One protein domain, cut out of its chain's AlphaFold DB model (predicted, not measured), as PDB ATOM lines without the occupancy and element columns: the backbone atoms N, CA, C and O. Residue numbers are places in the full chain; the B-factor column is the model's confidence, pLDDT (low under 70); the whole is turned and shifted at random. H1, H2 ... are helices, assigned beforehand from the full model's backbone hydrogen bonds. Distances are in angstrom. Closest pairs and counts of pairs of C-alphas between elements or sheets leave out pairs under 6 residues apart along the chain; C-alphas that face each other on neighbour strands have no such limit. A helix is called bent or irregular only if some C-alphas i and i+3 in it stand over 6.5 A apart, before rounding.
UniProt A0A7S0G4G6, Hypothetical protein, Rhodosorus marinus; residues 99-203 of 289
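Overview. This is residues 99 to 203 of the 289 residues of the protein "Hypothetical protein" of Rhodosorus marinus (UniProt A0A7S0G4G6). Two long helices, H1 and H4, run side by side in opposite ways, and a small, loosely built head of two short helices, H2 and H3, with their links sits near the H1 end that comes last along the chain, on the far side of H1 from H4. Residues 99 to 108 of H1 stick out alone beyond the rest. The printed part has 105 residues with four named helices, in the order H1, H2, H3, H4, and no named strand; its class is all helix. It is loose, with a radius of gyration of the C-alphas of 17.0 A, and elongated, spanning 60 by 31 by 20 A.

Along the chain. H1, residues 99 to 134, begins at C-alpha 99 (-27.181, -65.112, 7.125) and is 52.3 A long. H2, residues 145 to 154, measures 14.3 A. H3, residues 164 to 171, measures 10.9 A and is irregular, with C-alphas 166 and 169 7.3 A apart. H4, residues 180 to 202, is 33.1 A long and ends at C-alpha 202 (-10.372, -53.541, 2.729).

Arrangement. H1 and H4 touch at a shallow tilt of 25 degrees, opposite ways; their closest C-alphas, of Leu 123 and Arg 190, are 5.9 A apart. H1 and H3 are close but not clearly touching, with the C-alphas of Lys 126 and Leu 170 closest at 6.8 A; their lines are about perpendicular, at 83 degrees. H2 and H3 only just touch, with 3 pairs of C-alphas within 8 A, the closest being Ala 149 and Leu 164 at 6.1 A. H2 is apart from both H1 and H4, and H3 is apart from H4. In H1, H2 and H4 every O i to N i+4 pair is within hydrogen-bond range; in H3 1 of 4 is, beside 4 of 5 O i to N i+3 pairs.

Size, cuts and confidence. The two C-alphas farthest apart, of Lys 99 and Asn 142, are 60.1 A apart. The printed part has no cut, and its three links are short. Mean pLDDT of the printed part is 90.9, and no printed residue is under 70.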
ATOM      1  N   LYS A  99     -26.617 -66.455   7.354       92.62
ATOM      2  CA  LYS A  99     -27.181 -65.112   7.125       92.62
ATOM      3  C   LYS A  99     -27.062 -64.241   8.374       92.62
ATOM      4  O   LYS A  99     -26.381 -63.220   8.339       92.62
ATOM      5  N   VAL A 100     -27.613 -64.712   9.496       94.38
ATOM      6  CA  VAL A 100     -27.542 -63.999  10.783       94.38
ATOM      7  C   VAL A 100     -26.087 -63.771  11.188       94.38
ATOM      8  O   VAL A 100     -25.709 -62.696  11.654       94.38
ATOM      9  N   ARG A 101     -25.225 -64.774  10.982       94.69
ATOM     10  CA  ARG A 101     -23.805 -64.681  11.315       94.69
ATOM     11  C   ARG A 101     -23.120 -63.570  10.519       94.69
ATOM     12  O   ARG A 101     -22.414 -62.773  11.132       94.69
ATOM     13  N   LEU A 102     -23.338 -63.479   9.207       94.88
ATOM     14  CA  LEU A 102     -22.752 -62.431   8.361       94.88
ATOM     15  C   LEU A 102     -23.198 -61.027   8.784       94.88
ATOM     16  O   LEU A 102     -22.355 -60.131   8.860       94.88
ATOM     17  N   ASP A 103     -24.463 -60.847   9.162       95.56
ATOM     18  CA  ASP A 103     -24.954 -59.563   9.677       95.56
ATOM     19  C   ASP A 103     -24.237 -59.165  10.974       95.56
ATOM     20  O   ASP A 103     -23.812 -58.016  11.144       95.56
ATOM     21  N   LYS A 104     -23.987 -60.130  11.870       96.31
ATOM     22  CA  LYS A 104     -23.174 -59.891  13.073       96.31
ATOM     23  C   LYS A 104     -21.711 -59.579  12.745       96.31
ATOM     24  O   LYS A 104     -21.123 -58.752  13.438       96.31
ATOM     25  N   TYR A 105     -21.116 -60.177  11.709       96.56
ATOM     26  CA  TYR A 105     -19.763 -59.807  11.262       96.56
ATOM     27  C   TYR A 105     -19.711 -58.392  10.688       96.56
ATOM     28  O   TYR A 105     -18.747 -57.674  10.951       96.56
ATOM     29  N   THR A 106     -20.748 -57.970   9.966       96.56
ATOM     30  CA  THR A 106     -20.881 -56.589   9.488       96.56
ATOM     31  C   THR A 106     -20.953 -55.621  10.666       96.56
ATOM     32  O   THR A 106     -20.140 -54.703  10.749       96.56
ATOM     33  N   ALA A 107     -21.832 -55.878  11.641       96.94
ATOM     34  CA  ALA A 107     -21.925 -55.067  12.856       96.94
ATOM     35  C   ALA A 107     -20.597 -55.032  13.637       96.94
ATOM     36  O   ALA A 107     -20.160 -53.970  14.084       96.94
ATOM     37  N   ARG A 108     -19.912 -56.180  13.748       97.06
ATOM     38  CA  ARG A 108     -18.591 -56.293  14.382       97.06
ATOM     39  C   ARG A 108     -17.542 -55.452  13.659       97.06
ATOM     40  O   ARG A 108     -16.792 -54.742  14.324       97.06
ATOM     41  N   LYS A 109     -17.484 -55.522  12.323       96.25
ATOM     42  CA  LYS A 109     -16.558 -54.727  11.504       96.25
ATOM     43  C   LYS A 109     -16.805 -53.236  11.716       96.25
ATOM     44  O   LYS A 109     -15.854 -52.518  12.000       96.25
ATOM     45  N   THR A 110     -18.056 -52.787  11.640       96.94
ATOM     46  CA  THR A 110     -18.410 -51.373  11.831       96.94
ATOM     47  C   THR A 110     -18.016 -50.870  13.217       96.94
ATOM     48  O   THR A 110     -17.370 -49.832  13.327       96.94
ATOM     49  N   ALA A 111     -18.329 -51.621  14.278       97.38
ATOM     50  CA  ALA A 111     -17.956 -51.241  15.642       97.38
ATOM     51  C   ALA A 111     -16.430 -51.209  15.846       97.38
ATOM     52  O   ALA A 111     -15.903 -50.304  16.492       97.38
ATOM     53  N   ALA A 112     -15.708 -52.180  15.278       96.12
ATOM     54  CA  ALA A 112     -14.253 -52.227  15.346       96.12
ATOM     55  C   ALA A 112     -13.599 -51.071  14.569       96.12
ATOM     56  O   ALA A 112     -12.664 -50.462  15.083       96.12
ATOM     57  N   LEU A 113     -14.111 -50.735  13.380       96.69
ATOM     58  CA  LEU A 113     -13.648 -49.585  12.600       96.69
ATOM     59  C   LEU A 113     -13.873 -48.274  13.346       96.69
ATOM     60  O   LEU A 113     -12.924 -47.514  13.494       96.69
ATOM     61  N   ALA A 114     -15.078 -48.048  13.874       97.19
ATOM     62  CA  ALA A 114     -15.392 -46.837  14.629       97.19
ATOM     63  C   ALA A 114     -14.427 -46.646  15.809       97.19
ATOM     64  O   ALA A 114     -13.865 -45.568  15.990       97.19
ATOM     65  N   LYS A 115     -14.157 -47.721  16.560       96.81
ATOM     66  CA  LYS A 115     -13.200 -47.691  17.670       96.81
ATOM     67  C   LYS A 115     -11.770 -47.393  17.210       96.81
ATOM     68  O   LYS A 115     -11.091 -46.578  17.824       96.81
ATOM     69  N   LEU A 116     -11.299 -48.049  16.149       96.81
ATOM     70  CA  LEU A 116      -9.943 -47.829  15.636       96.81
ATOM     71  C   LEU A 116      -9.768 -46.418  15.060       96.81
ATOM     72  O   LEU A 116      -8.710 -45.821  15.242       96.81
ATOM     73  N   GLN A 117     -10.792 -45.876  14.400       96.06
ATOM     74  CA  GLN A 117     -10.807 -44.503  13.895       96.06
ATOM     75  C   GLN A 117     -10.800 -43.486  15.045       96.06
ATOM     76  O   GLN A 117     -10.035 -42.524  15.000       96.06
ATOM     77  N   GLU A 118     -11.568 -43.727  16.112       94.69
ATOM     78  CA  GLU A 118     -11.520 -42.909  17.329       94.69
ATOM     79  C   GLU A 118     -10.125 -42.956  17.980       94.69
ATOM     80  O   GLU A 118      -9.544 -41.922  18.321       94.69
ATOM     81  N   ASP A 119      -9.542 -44.150  18.114       94.06
ATOM     82  CA  ASP A 119      -8.187 -44.331  18.639       94.06
ATOM     83  C   ASP A 119      -7.136 -43.620  17.771       94.06
ATOM     84  O   ASP A 119      -6.204 -43.011  18.307       94.06
ATOM     85  N   LEU A 120      -7.291 -43.660  16.445       95.56
ATOM     86  CA  LEU A 120      -6.412 -42.981  15.498       95.56
ATOM     87  C   LEU A 120      -6.475 -41.460  15.680       95.56
ATOM     88  O   LEU A 120      -5.434 -40.841  15.911       95.56
ATOM     89  N   ALA A 121      -7.676 -40.880  15.680       93.19
ATOM     90  CA  ALA A 121      -7.889 -39.448  15.895       93.19
ATOM     91  C   ALA A 121      -7.331 -38.982  17.252       93.19
ATOM     92  O   ALA A 121      -6.671 -37.942  17.360       93.19
ATOM     93  N   ASN A 122      -7.505 -39.800  18.294       91.38
ATOM     94  CA  ASN A 122      -6.946 -39.547  19.620       91.38
ATOM     95  C   ASN A 122      -5.410 -39.548  19.614       91.38
ATOM     96  O   ASN A 122      -4.781 -38.703  20.256       91.38
ATOM     97  N   LEU A 123      -4.785 -40.495  18.909       92.81
ATOM     98  CA  LEU A 123      -3.328 -40.564  18.787       92.81
ATOM     99  C   LEU A 123      -2.773 -39.395  17.972       92.81
ATOM    100  O   LEU A 123      -1.764 -38.814  18.368       92.81
ATOM    101  N   GLU A 124      -3.423 -39.026  16.873       94.00
ATOM    102  CA  GLU A 124      -3.032 -37.886  16.040       94.00
ATOM    103  C   GLU A 124      -3.112 -36.572  16.812       94.00
ATOM    104  O   GLU A 124      -2.153 -35.795  16.805       94.00
ATOM    105  N   THR A 125      -4.189 -36.376  17.572       92.38
ATOM    106  CA  THR A 125      -4.355 -35.215  18.448       92.38
ATOM    107  C   THR A 125      -3.251 -35.151  19.505       92.38
ATOM    108  O   THR A 125      -2.624 -34.105  19.682       92.38
ATOM    109  N   LYS A 126      -2.918 -36.275  20.154       91.00
ATOM    110  CA  LYS A 126      -1.816 -36.342  21.133       91.00
ATOM    111  C   LYS A 126      -0.452 -36.055  20.506       91.00
ATOM    112  O   LYS A 126       0.339 -35.300  21.064       91.00
ATOM    113  N   ILE A 127      -0.176 -36.622  19.333       93.06
ATOM    114  CA  ILE A 127       1.064 -36.370  18.585       93.06
ATOM    115  C   ILE A 127       1.169 -34.887  18.217       93.06
ATOM    116  O   ILE A 127       2.244 -34.299  18.343       93.06
ATOM    117  N   ARG A 128       0.067 -34.275  17.774       93.56
ATOM    118  CA  ARG A 128       0.003 -32.853  17.428       93.56
ATOM    119  C   ARG A 128       0.259 -31.969  18.646       93.56
ATOM    120  O   ARG A 128       1.084 -31.067  18.554       93.56
ATOM    121  N   PHE A 129      -0.389 -32.260  19.774       92.56
ATOM    122  CA  PHE A 129      -0.173 -31.563  21.044       92.56
ATOM    123  C   PHE A 129       1.297 -31.631  21.476       92.56
ATOM    124  O   PHE A 129       1.938 -30.594  21.629       92.56
ATOM    125  N   ASN A 130       1.873 -32.835  21.546       91.25
ATOM    126  CA  ASN A 130       3.274 -33.027  21.931       91.25
ATOM    127  C   ASN A 130       4.245 -32.282  21.007       91.25
ATOM    128  O   ASN A 130       5.201 -31.676  21.476       91.25
ATOM    129  N   LYS A 131       4.001 -32.282  19.690       92.19
ATOM    130  CA  LYS A 131       4.830 -31.527  18.736       92.19
ATOM    131  C   LYS A 131       4.802 -30.021  19.000       92.19
ATOM    132  O   LYS A 131       5.832 -29.370  18.840       92.19
ATOM    133  N   LEU A 132       3.651 -29.462  19.372       92.75
ATOM    134  CA  LEU A 132       3.527 -28.035  19.679       92.75
ATOM    135  C   LEU A 132       4.239 -27.674  20.982       92.75
ATOM    136  O   LEU A 132       4.951 -26.674  21.015       92.75
ATOM    137  N   VAL A 133       4.106 -28.514  22.010       91.19
ATOM    138  CA  VAL A 133       4.800 -28.322  23.290       91.19
ATOM    139  C   VAL A 133       6.318 -28.431  23.109       91.19
ATOM    140  O   VAL A 133       7.049 -27.548  23.536       91.19
ATOM    141  N   ASN A 134       6.797 -29.444  22.381       89.06
ATOM    142  CA  ASN A 134       8.234 -29.666  22.164       89.06
ATOM    143  C   ASN A 134       8.899 -28.636  21.248       89.06
ATOM    144  O   ASN A 134      10.122 -28.558  21.212       89.06
ATOM    145  N   SER A 135       8.114 -27.897  20.463       90.44
ATOM    146  CA  SER A 135       8.614 -26.812  19.610       90.44
ATOM    147  C   SER A 135       8.437 -25.431  20.244       90.44
ATOM    148  O   SER A 135       8.547 -24.434  19.535       90.44
ATOM    149  N   ASP A 136       8.111 -25.375  21.543       88.19
ATOM    150  CA  ASP A 136       7.815 -24.158  22.314       88.19
ATOM    151  C   ASP A 136       6.674 -23.292  21.744       88.19
ATOM    152  O   ASP A 136       6.440 -22.172  22.200       88.19
ATOM    153  N   LYS A 137       5.909 -23.818  20.777       89.69
ATOM    154  CA  LYS A 137       4.750 -23.144  20.169       89.69
ATOM    155  C   LYS A 137       3.525 -23.146  21.073       89.69
ATOM    156  O   LYS A 137       2.635 -22.337  20.859       89.69
ATOM    157  N   LEU A 138       3.477 -24.058  22.042       89.50
ATOM    158  CA  LEU A 138       2.458 -24.113  23.083       89.50
ATOM    159  C   LEU A 138       3.153 -24.242  24.439       89.50
ATOM    160  O   LEU A 138       3.699 -25.294  24.770       89.50
ATOM    161  N   ARG A 139       3.130 -23.171  25.235       88.50
ATOM    162  CA  ARG A 139       3.738 -23.157  26.572       88.50
ATOM    163  C   ARG A 139       2.676 -23.467  27.621       88.50
ATOM    164  O   ARG A 139       1.656 -22.785  27.669       88.50
ATOM    165  N   LEU A 140       2.938 -24.470  28.460       88.25
ATOM    166  CA  LEU A 140       2.030 -24.916  29.529       88.25
ATOM    167  C   LEU A 140       2.457 -24.424  30.921       88.25
ATOM    168  O   LEU A 140       1.635 -24.306  31.822       88.25
ATOM    169  N   PHE A 141       3.754 -24.171  31.117       86.19
ATOM    170  CA  PHE A 141       4.308 -23.845  32.429       86.19
ATOM    171  C   PHE A 141       3.880 -22.447  32.893       86.19
ATOM    172  O   PHE A 141       4.023 -21.481  32.145       86.19
ATOM    173  N   ASN A 142       3.418 -22.351  34.145       89.25
ATOM    174  CA  ASN A 142       3.018 -21.103  34.806       89.25
ATOM    175  C   ASN A 142       1.940 -20.303  34.042       89.25
ATOM    176  O   ASN A 142       2.036 -19.082  33.927       89.25
ATOM    177  N   ARG A 143       0.927 -20.994  33.501       90.75
ATOM    178  CA  ARG A 143      -0.227 -20.375  32.833       90.75
ATOM    179  C   ARG A 143      -1.559 -20.882  33.395       90.75
ATOM    180  O   ARG A 143      -1.631 -22.059  33.753       90.75
ATOM    181  N   PRO A 144      -2.602 -20.032  33.454       90.88
ATOM    182  CA  PRO A 144      -3.954 -20.463  33.798       90.88
ATOM    183  C   PRO A 144      -4.468 -21.527  32.823       90.88
ATOM    184  O   PRO A 144      -4.208 -21.462  31.619       90.88
ATOM    185  N   VAL A 145      -5.216 -22.504  33.337       87.75
ATOM    186  CA  VAL A 145      -5.757 -23.609  32.529       87.75
ATOM    187  C   VAL A 145      -6.748 -23.087  31.489       87.75
ATOM    188  O   VAL A 145      -6.787 -23.588  30.367       87.75
ATOM    189  N   GLU A 146      -7.502 -22.047  31.838       89.12
ATOM    190  CA  GLU A 146      -8.471 -21.381  30.974       89.12
ATOM    191  C   GLU A 146      -7.795 -20.772  29.738       89.12
ATOM    192  O   GLU A 146      -8.243 -21.008  28.618       89.12
ATOM    193  N   GLU A 147      -6.666 -20.075  29.911       90.75
ATOM    194  CA  GLU A 147      -5.910 -19.501  28.789       90.75
ATOM    195  C   GLU A 147      -5.345 -20.582  27.858       90.75
ATOM    196  O   GLU A 147      -5.355 -20.427  26.635       90.75
ATOM    197  N   ILE A 148      -4.853 -21.687  28.429       89.88
ATOM    198  CA  ILE A 148      -4.351 -22.825  27.648       89.88
ATOM    199  C   ILE A 148      -5.499 -23.454  26.852       89.88
ATOM    200  O   ILE A 148      -5.330 -23.776  25.677       89.88
ATOM    201  N   ALA A 149      -6.672 -23.619  27.465       88.94
ATOM    202  CA  ALA A 149      -7.846 -24.174  26.804       88.94
ATOM    203  C   ALA A 149      -8.350 -23.276  25.660       88.94
ATOM    204  O   ALA A 149      -8.687 -23.785  24.591       88.94
ATOM    205  N   GLU A 150      -8.344 -21.951  25.832       88.94
ATOM    206  CA  GLU A 150      -8.656 -21.015  24.747       88.94
ATOM    207  C   GLU A 150      -7.661 -21.111  23.587       88.94
ATOM    208  O   GLU A 150      -8.057 -21.081  22.421       88.94
ATOM    209  N   GLU A 151      -6.368 -21.241  23.885       91.25
ATOM    210  CA  GLU A 151      -5.336 -21.407  22.863       91.25
ATOM    211  C   GLU A 151      -5.483 -22.741  22.122       91.25
ATOM    212  O   GLU A 151      -5.415 -22.767  20.893       91.25
ATOM    213  N   LEU A 152      -5.774 -23.834  22.833       91.06
ATOM    214  CA  LEU A 152      -6.094 -25.130  22.227       91.06
ATOM    215  C   LEU A 152      -7.320 -25.037  21.309       91.06
ATOM    216  O   LEU A 152      -7.297 -25.585  20.205       91.06
ATOM    217  N   ASN A 153      -8.348 -24.291  21.714       89.81
ATOM    218  CA  ASN A 153      -9.518 -24.037  20.878       89.81
ATOM    219  C   ASN A 153      -9.152 -23.244  19.610       89.81
ATOM    220  O   ASN A 153      -9.519 -23.642  18.507       89.81
ATOM    221  N   ARG A 154      -8.339 -22.181  19.726       91.12
ATOM    222  CA  ARG A 154      -7.829 -21.419  18.562       91.12
ATOM    223  C   ARG A 154      -6.959 -22.270  17.638       91.12
ATOM    224  O   ARG A 154      -6.932 -22.052  16.430       91.12
ATOM    225  N   LEU A 155      -6.259 -23.252  18.196       90.38
ATOM    226  CA  LEU A 155      -5.465 -24.224  17.457       90.38
ATOM    227  C   LEU A 155      -6.312 -25.388  16.911       90.38
ATOM    228  O   LEU A 155      -5.737 -26.343  16.395       90.38
ATOM    229  N   ASN A 156      -7.646 -25.334  16.953       89.62
ATOM    230  CA  ASN A 156      -8.542 -26.385  16.455       89.62
ATOM    231  C   ASN A 156      -8.269 -27.754  17.101       89.62
ATOM    232  O   ASN A 156      -8.101 -28.757  16.403       89.62
ATOM    233  N   PHE A 157      -8.134 -27.794  18.426       89.75
ATOM    234  CA  PHE A 157      -8.218 -29.040  19.186       89.75
ATOM    235  C   PHE A 157      -9.658 -29.271  19.638       89.75
ATOM    236  O   PHE A 157     -10.311 -28.364  20.154       89.75
ATOM    237  N   GLU A 158     -10.131 -30.506  19.501       85.00
ATOM    238  CA  GLU A 158     -11.481 -30.886  19.908       85.00
ATOM    239  C   GLU A 158     -11.569 -31.088  21.426       85.00
ATOM    240  O   GLU A 158     -10.824 -31.880  22.022       85.00
ATOM    241  N   ALA A 159     -12.505 -30.375  22.054       83.62
ATOM    242  CA  ALA A 159     -12.865 -30.560  23.451       83.62
ATOM    243  C   ALA A 159     -13.884 -31.699  23.584       83.62
ATOM    244  O   ALA A 159     -14.972 -31.656  23.004       83.62
ATOM    245  N   ARG A 160     -13.578 -32.706  24.406       83.75
ATOM    246  CA  ARG A 160     -14.537 -33.776  24.706       83.75
ATOM    247  C   ARG A 160     -15.679 -33.227  25.562       83.75
ATOM    248  O   ARG A 160     -15.450 -32.784  26.678       83.75
ATOM    249  N   GLY A 161     -16.911 -33.265  25.054       74.50
ATOM    250  CA  GLY A 161     -18.082 -32.778  25.797       74.50
ATOM    251  C   GLY A 161     -18.276 -31.254  25.787       74.50
ATOM    252  O   GLY A 161     -19.062 -30.750  26.582       74.50
ATOM    253  N   GLY A 162     -17.590 -30.522  24.897       71.94
ATOM    254  CA  GLY A 162     -17.920 -29.126  24.561       71.94
ATOM    255  C   GLY A 162     -17.629 -28.069  25.632       71.94
ATOM    256  O   GLY A 162     -18.091 -26.940  25.502       71.94
ATOM    257  N   ASN A 163     -16.882 -28.403  26.685       78.00
ATOM    258  CA  ASN A 163     -16.511 -27.474  27.754       78.00
ATOM    259  C   ASN A 163     -14.986 -27.424  27.970       78.00
ATOM    260  O   ASN A 163     -14.241 -28.227  27.409       78.00
ATOM    261  N   LEU A 164     -14.523 -26.492  28.813       70.56
ATOM    262  CA  LEU A 164     -13.100 -26.306  29.156       70.56
ATOM    263  C   LEU A 164     -12.448 -27.586  29.720       70.56
ATOM    264  O   LEU A 164     -11.293 -27.887  29.415       70.56
ATOM    265  N   LEU A 165     -13.201 -28.387  30.484       75.12
ATOM    266  CA  LEU A 165     -12.750 -29.681  31.020       75.12
ATOM    267  C   LEU A 165     -12.562 -30.744  29.928       75.12
ATOM    268  O   LEU A 165     -11.885 -31.752  30.145       75.12
ATOM    269  N   GLY A 166     -13.098 -30.506  28.732       81.94
ATOM    270  CA  GLY A 166     -12.973 -31.382  27.581       81.94
ATOM    271  C   GLY A 166     -11.549 -31.543  27.059       81.94
ATOM    272  O   GLY A 166     -11.306 -32.495  26.323       81.94
ATOM    273  N   TYR A 167     -10.602 -30.690  27.468       87.94
ATOM    274  CA  TYR A 167      -9.172 -30.828  27.162       87.94
ATOM    275  C   TYR A 167      -8.384 -31.649  28.192       87.94
ATOM    276  O   TYR A 167      -7.187 -31.878  28.007       87.94
ATOM    277  N   ALA A 168      -9.025 -32.151  29.253       85.44
ATOM    278  CA  ALA A 168      -8.345 -32.895  30.317       85.44
ATOM    279  C   ALA A 168      -7.554 -34.113  29.803       85.44
ATOM    280  O   ALA A 168      -6.514 -34.452  30.359       85.44
ATOM    281  N   TYR A 169      -7.988 -34.749  28.707       86.44
ATOM    282  CA  TYR A 169      -7.272 -35.879  28.097       86.44
ATOM    283  C   TYR A 169      -5.906 -35.504  27.487       86.44
ATOM    284  O   TYR A 169      -5.097 -36.401  27.240       86.44
ATOM    285  N   LEU A 170      -5.665 -34.212  27.230       87.94
ATOM    286  CA  LEU A 170      -4.379 -33.656  26.801       87.94
ATOM    287  C   LEU A 170      -3.616 -33.062  27.983       87.94
ATOM    288  O   LEU A 170      -2.424 -33.315  28.118       87.94
ATOM    289  N   LEU A 171      -4.292 -32.315  28.858       86.19
ATOM    290  CA  LEU A 171      -3.640 -31.615  29.969       86.19
ATOM    291  C   LEU A 171      -3.198 -32.549  31.105       86.19
ATOM    292  O   LEU A 171      -2.191 -32.279  31.749       86.19
ATOM    293  N   ASN A 172      -3.868 -33.692  31.296       85.38
ATOM    294  CA  ASN A 172      -3.440 -34.735  32.242       85.38
ATOM    295  C   ASN A 172      -2.359 -35.671  31.663       85.38
ATOM    296  O   ASN A 172      -2.121 -36.759  32.192       85.38
ATOM    297  N   THR A 173      -1.719 -35.288  30.556       83.62
ATOM    298  CA  THR A 173      -0.589 -36.030  29.984       83.62
ATOM    299  C   THR A 173       0.624 -35.894  30.902       83.62
ATOM    300  O   THR A 173       0.982 -34.797  31.325       83.62
ATOM    301  N   SER A 174       1.285 -37.011  31.207       85.62
ATOM    302  CA  SER A 174       2.503 -36.996  32.025       85.62
ATOM    303  C   SER A 174       3.637 -36.265  31.300       85.62
ATOM    304  O   SER A 174       3.815 -36.458  30.097       85.62
ATOM    305  N   PHE A 175       4.485 -35.526  32.025       82.44
ATOM    306  CA  PHE A 175       5.699 -34.915  31.457       82.44
ATOM    307  C   PHE A 175       6.590 -35.932  30.729       82.44
ATOM    308  O   PHE A 175       7.163 -35.624  29.688       82.44
ATOM    309  N   SER A 176       6.645 -37.179  31.211       84.81
ATOM    310  CA  SER A 176       7.386 -38.265  30.552       84.81
ATOM    311  C   SER A 176       6.858 -38.629  29.159       84.81
ATOM    312  O   SER A 176       7.579 -39.223  28.364       84.81
ATOM    313  N   GLN A 177       5.610 -38.281  28.839       83.19
ATOM    314  CA  GLN A 177       5.001 -38.525  27.530       83.19
ATOM    315  C   GLN A 177       5.254 -37.386  26.535       83.19
ATOM    316  O   GLN A 177       4.931 -37.540  25.359       83.19
ATOM    317  N   LEU A 178       5.837 -36.272  26.990       85.50
ATOM    318  CA  LEU A 178       6.203 -35.134  26.150       85.50
ATOM    319  C   LEU A 178       7.598 -35.299  25.531       85.50
ATOM    320  O   LEU A 178       7.964 -34.534  24.652       85.50
ATOM    321  N   THR A 179       8.396 -36.297  25.916       89.19
ATOM    322  CA  THR A 179       9.755 -36.437  25.367       89.19
ATOM    323  C   THR A 179       9.759 -36.825  23.881       89.19
ATOM    324  O   THR A 179       8.774 -37.336  23.332       89.19
ATOM    325  N   ALA A 180      10.887 -36.602  23.201       88.94
ATOM    326  CA  ALA A 180      11.052 -36.977  21.796       88.94
ATOM    327  C   ALA A 180      10.932 -38.502  21.586       88.94
ATOM    328  O   ALA A 180      10.371 -38.961  20.586       88.94
ATOM    329  N   GLU A 181      11.392 -39.295  22.554       90.50
ATOM    330  CA  GLU A 181      11.285 -40.755  22.556       90.50
ATOM    331  C   GLU A 181       9.822 -41.188  22.661       90.50
ATOM    332  O   GLU A 181       9.358 -42.012  21.867       90.50
ATOM    333  N   ALA A 182       9.065 -40.594  23.589       89.94
ATOM    334  CA  ALA A 182       7.640 -40.863  23.738       89.94
ATOM    335  C   ALA A 182       6.860 -40.495  22.465       89.94
ATOM    336  O   ALA A 182       5.990 -41.254  22.027       89.94
ATOM    337  N   LEU A 183       7.215 -39.387  21.806       91.88
ATOM    338  CA  LEU A 183       6.629 -38.984  20.526       91.88
ATOM    339  C   LEU A 183       6.905 -40.002  19.404       91.88
ATOM    340  O   LEU A 183       6.019 -40.281  18.589       91.88
ATOM    341  N   SER A 184       8.105 -40.590  19.375       92.44
ATOM    342  CA  SER A 184       8.453 -41.675  18.446       92.44
ATOM    343  C   SER A 184       7.603 -42.925  18.702       92.44
ATOM    344  O   SER A 184       7.035 -43.494  17.766       92.44
ATOM    345  N   VAL A 185       7.423 -43.313  19.970       93.69
ATOM    346  CA  VAL A 185       6.561 -44.444  20.360       93.69
ATOM    347  C   VAL A 185       5.100 -44.200  19.970       93.69
ATOM    348  O   VAL A 185       4.474 -45.072  19.364       93.69
ATOM    349  N   LEU A 186       4.560 -43.009  20.248       92.56
ATOM    350  CA  LEU A 186       3.201 -42.632  19.846       92.56
ATOM    351  C   LEU A 186       3.036 -42.657  18.326       92.56
ATOM    352  O   LEU A 186       2.041 -43.178  17.826       92.56
ATOM    353  N   SER A 187       4.031 -42.167  17.585       93.44
ATOM    354  CA  SER A 187       4.019 -42.180  16.120       93.44
ATOM    355  C   SER A 187       4.014 -43.601  15.557       93.44
ATOM    356  O   SER A 187       3.248 -43.874  14.635       93.44
ATOM    357  N   LYS A 188       4.797 -44.522  16.139       96.00
ATOM    358  CA  LYS A 188       4.766 -45.951  15.782       96.00
ATOM    359  C   LYS A 188       3.400 -46.572  16.069       96.00
ATOM    360  O   LYS A 188       2.870 -47.287  15.222       96.00
ATOM    361  N   LYS A 189       2.806 -46.277  17.232       95.56
ATOM    362  CA  LYS A 189       1.464 -46.761  17.588       95.56
ATOM    363  C   LYS A 189       0.404 -46.242  16.613       95.56
ATOM    364  O   LYS A 189      -0.415 -47.025  16.153       95.56
ATOM    365  N   ARG A 190       0.456 -44.955  16.264       96.44
ATOM    366  CA  ARG A 190      -0.440 -44.317  15.288       96.44
ATOM    367  C   ARG A 190      -0.334 -44.960  13.910       96.44
ATOM    368  O   ARG A 190      -1.364 -45.274  13.335       96.44
ATOM    369  N   ASN A 191       0.880 -45.218  13.419       96.56
ATOM    370  CA  ASN A 191       1.073 -45.914  12.142       96.56
ATOM    371  C   ASN A 191       0.466 -47.321  12.173       96.56
ATOM    372  O   ASN A 191      -0.292 -47.666  11.281       96.56
ATOM    373  N   LYS A 192       0.711 -48.089  13.243       97.25
ATOM    374  CA  LYS A 192       0.119 -49.423  13.397       97.25
ATOM    375  C   LYS A 192      -1.413 -49.382  13.381       97.25
ATOM    376  O   LYS A 192      -2.030 -50.190  12.700       97.25
ATOM    377  N   VAL A 193      -2.021 -48.447  14.114       97.00
ATOM    378  CA  VAL A 193      -3.485 -48.290  14.132       97.00
ATOM    379  C   VAL A 193      -4.005 -47.873  12.755       97.00
ATOM    380  O   VAL A 193      -5.009 -48.415  12.311       97.00
ATOM    381  N   ALA A 194      -3.317 -46.971  12.049       96.44
ATOM    382  CA  ALA A 194      -3.688 -46.576  10.690       96.44
ATOM    383  C   ALA A 194      -3.619 -47.755   9.701       96.44
ATOM    384  O   ALA A 194      -4.534 -47.944   8.900       96.44
ATOM    385  N   ASP A 195      -2.581 -48.588   9.801       96.88
ATOM    386  CA  ASP A 195      -2.453 -49.812   9.006       96.88
ATOM    387  C   ASP A 195      -3.574 -50.814   9.337       96.88
ATOM    388  O   ASP A 195      -4.146 -51.439   8.440       96.88
ATOM    389  N   ASP A 196      -3.928 -50.947  10.620       95.50
ATOM    390  CA  ASP A 196      -5.022 -51.805  11.078       95.50
ATOM    391  C   ASP A 196      -6.395 -51.314  10.571       95.50
ATOM    392  O   ASP A 196      -7.210 -52.145  10.164       95.50
ATOM    393  N   VAL A 197      -6.641 -49.994  10.544       96.25
ATOM    394  CA  VAL A 197      -7.848 -49.385   9.948       96.25
ATOM    395  C   VAL A 197      -7.925 -49.732   8.468       96.25
ATOM    396  O   VAL A 197      -8.915 -50.322   8.040       96.25
ATOM    397  N   LYS A 198      -6.857 -49.462   7.709       96.00
ATOM    398  CA  LYS A 198      -6.811 -49.738   6.268       96.00
ATOM    399  C   LYS A 198      -7.076 -51.214   5.965       96.00
ATOM    400  O   LYS A 198      -7.920 -51.542   5.132       96.00
ATOM    401  N   ARG A 199      -6.416 -52.121   6.696       94.94
ATOM    402  CA  ARG A 199      -6.624 -53.569   6.552       94.94
ATOM    403  C   ARG A 199      -8.080 -53.960   6.811       94.94
ATOM    404  O   ARG A 199      -8.622 -54.816   6.114       94.94
ATOM    405  N   LEU A 200      -8.707 -53.378   7.833       94.38
ATOM    406  CA  LEU A 200     -10.084 -53.704   8.194       94.38
ATOM    407  C   LEU A 200     -11.100 -53.106   7.209       94.38
ATOM    408  O   LEU A 200     -12.120 -53.742   6.943       94.38
ATOM    409  N   GLU A 201     -10.833 -51.927   6.646       93.81
ATOM    410  CA  GLU A 201     -11.653 -51.309   5.597       93.81
ATOM    411  C   GLU A 201     -11.693 -52.182   4.339       93.81
ATOM    412  O   GLU A 201     -12.786 -52.486   3.852       93.81
ATOM    413  N   GLU A 202     -10.530 -52.667   3.899       94.00
ATOM    414  CA  GLU A 202     -10.372 -53.541   2.729       94.00
ATOM    415  C   GLU A 202     -10.977 -54.945   2.939       94.00
ATOM    416  O   GLU A 202     -11.493 -55.547   1.998       94.00
ATOM    417  N   ALA A 203     -10.965 -55.474   4.167       93.75
ATOM    418  CA  ALA A 203     -11.467 -56.818   4.459       93.75
ATOM    419  C   ALA A 203     -13.001 -56.903   4.398       93.75
ATOM    420  O   ALA A 203     -13.703 -56.165   5.093       93.75
TER     421      ALA A 203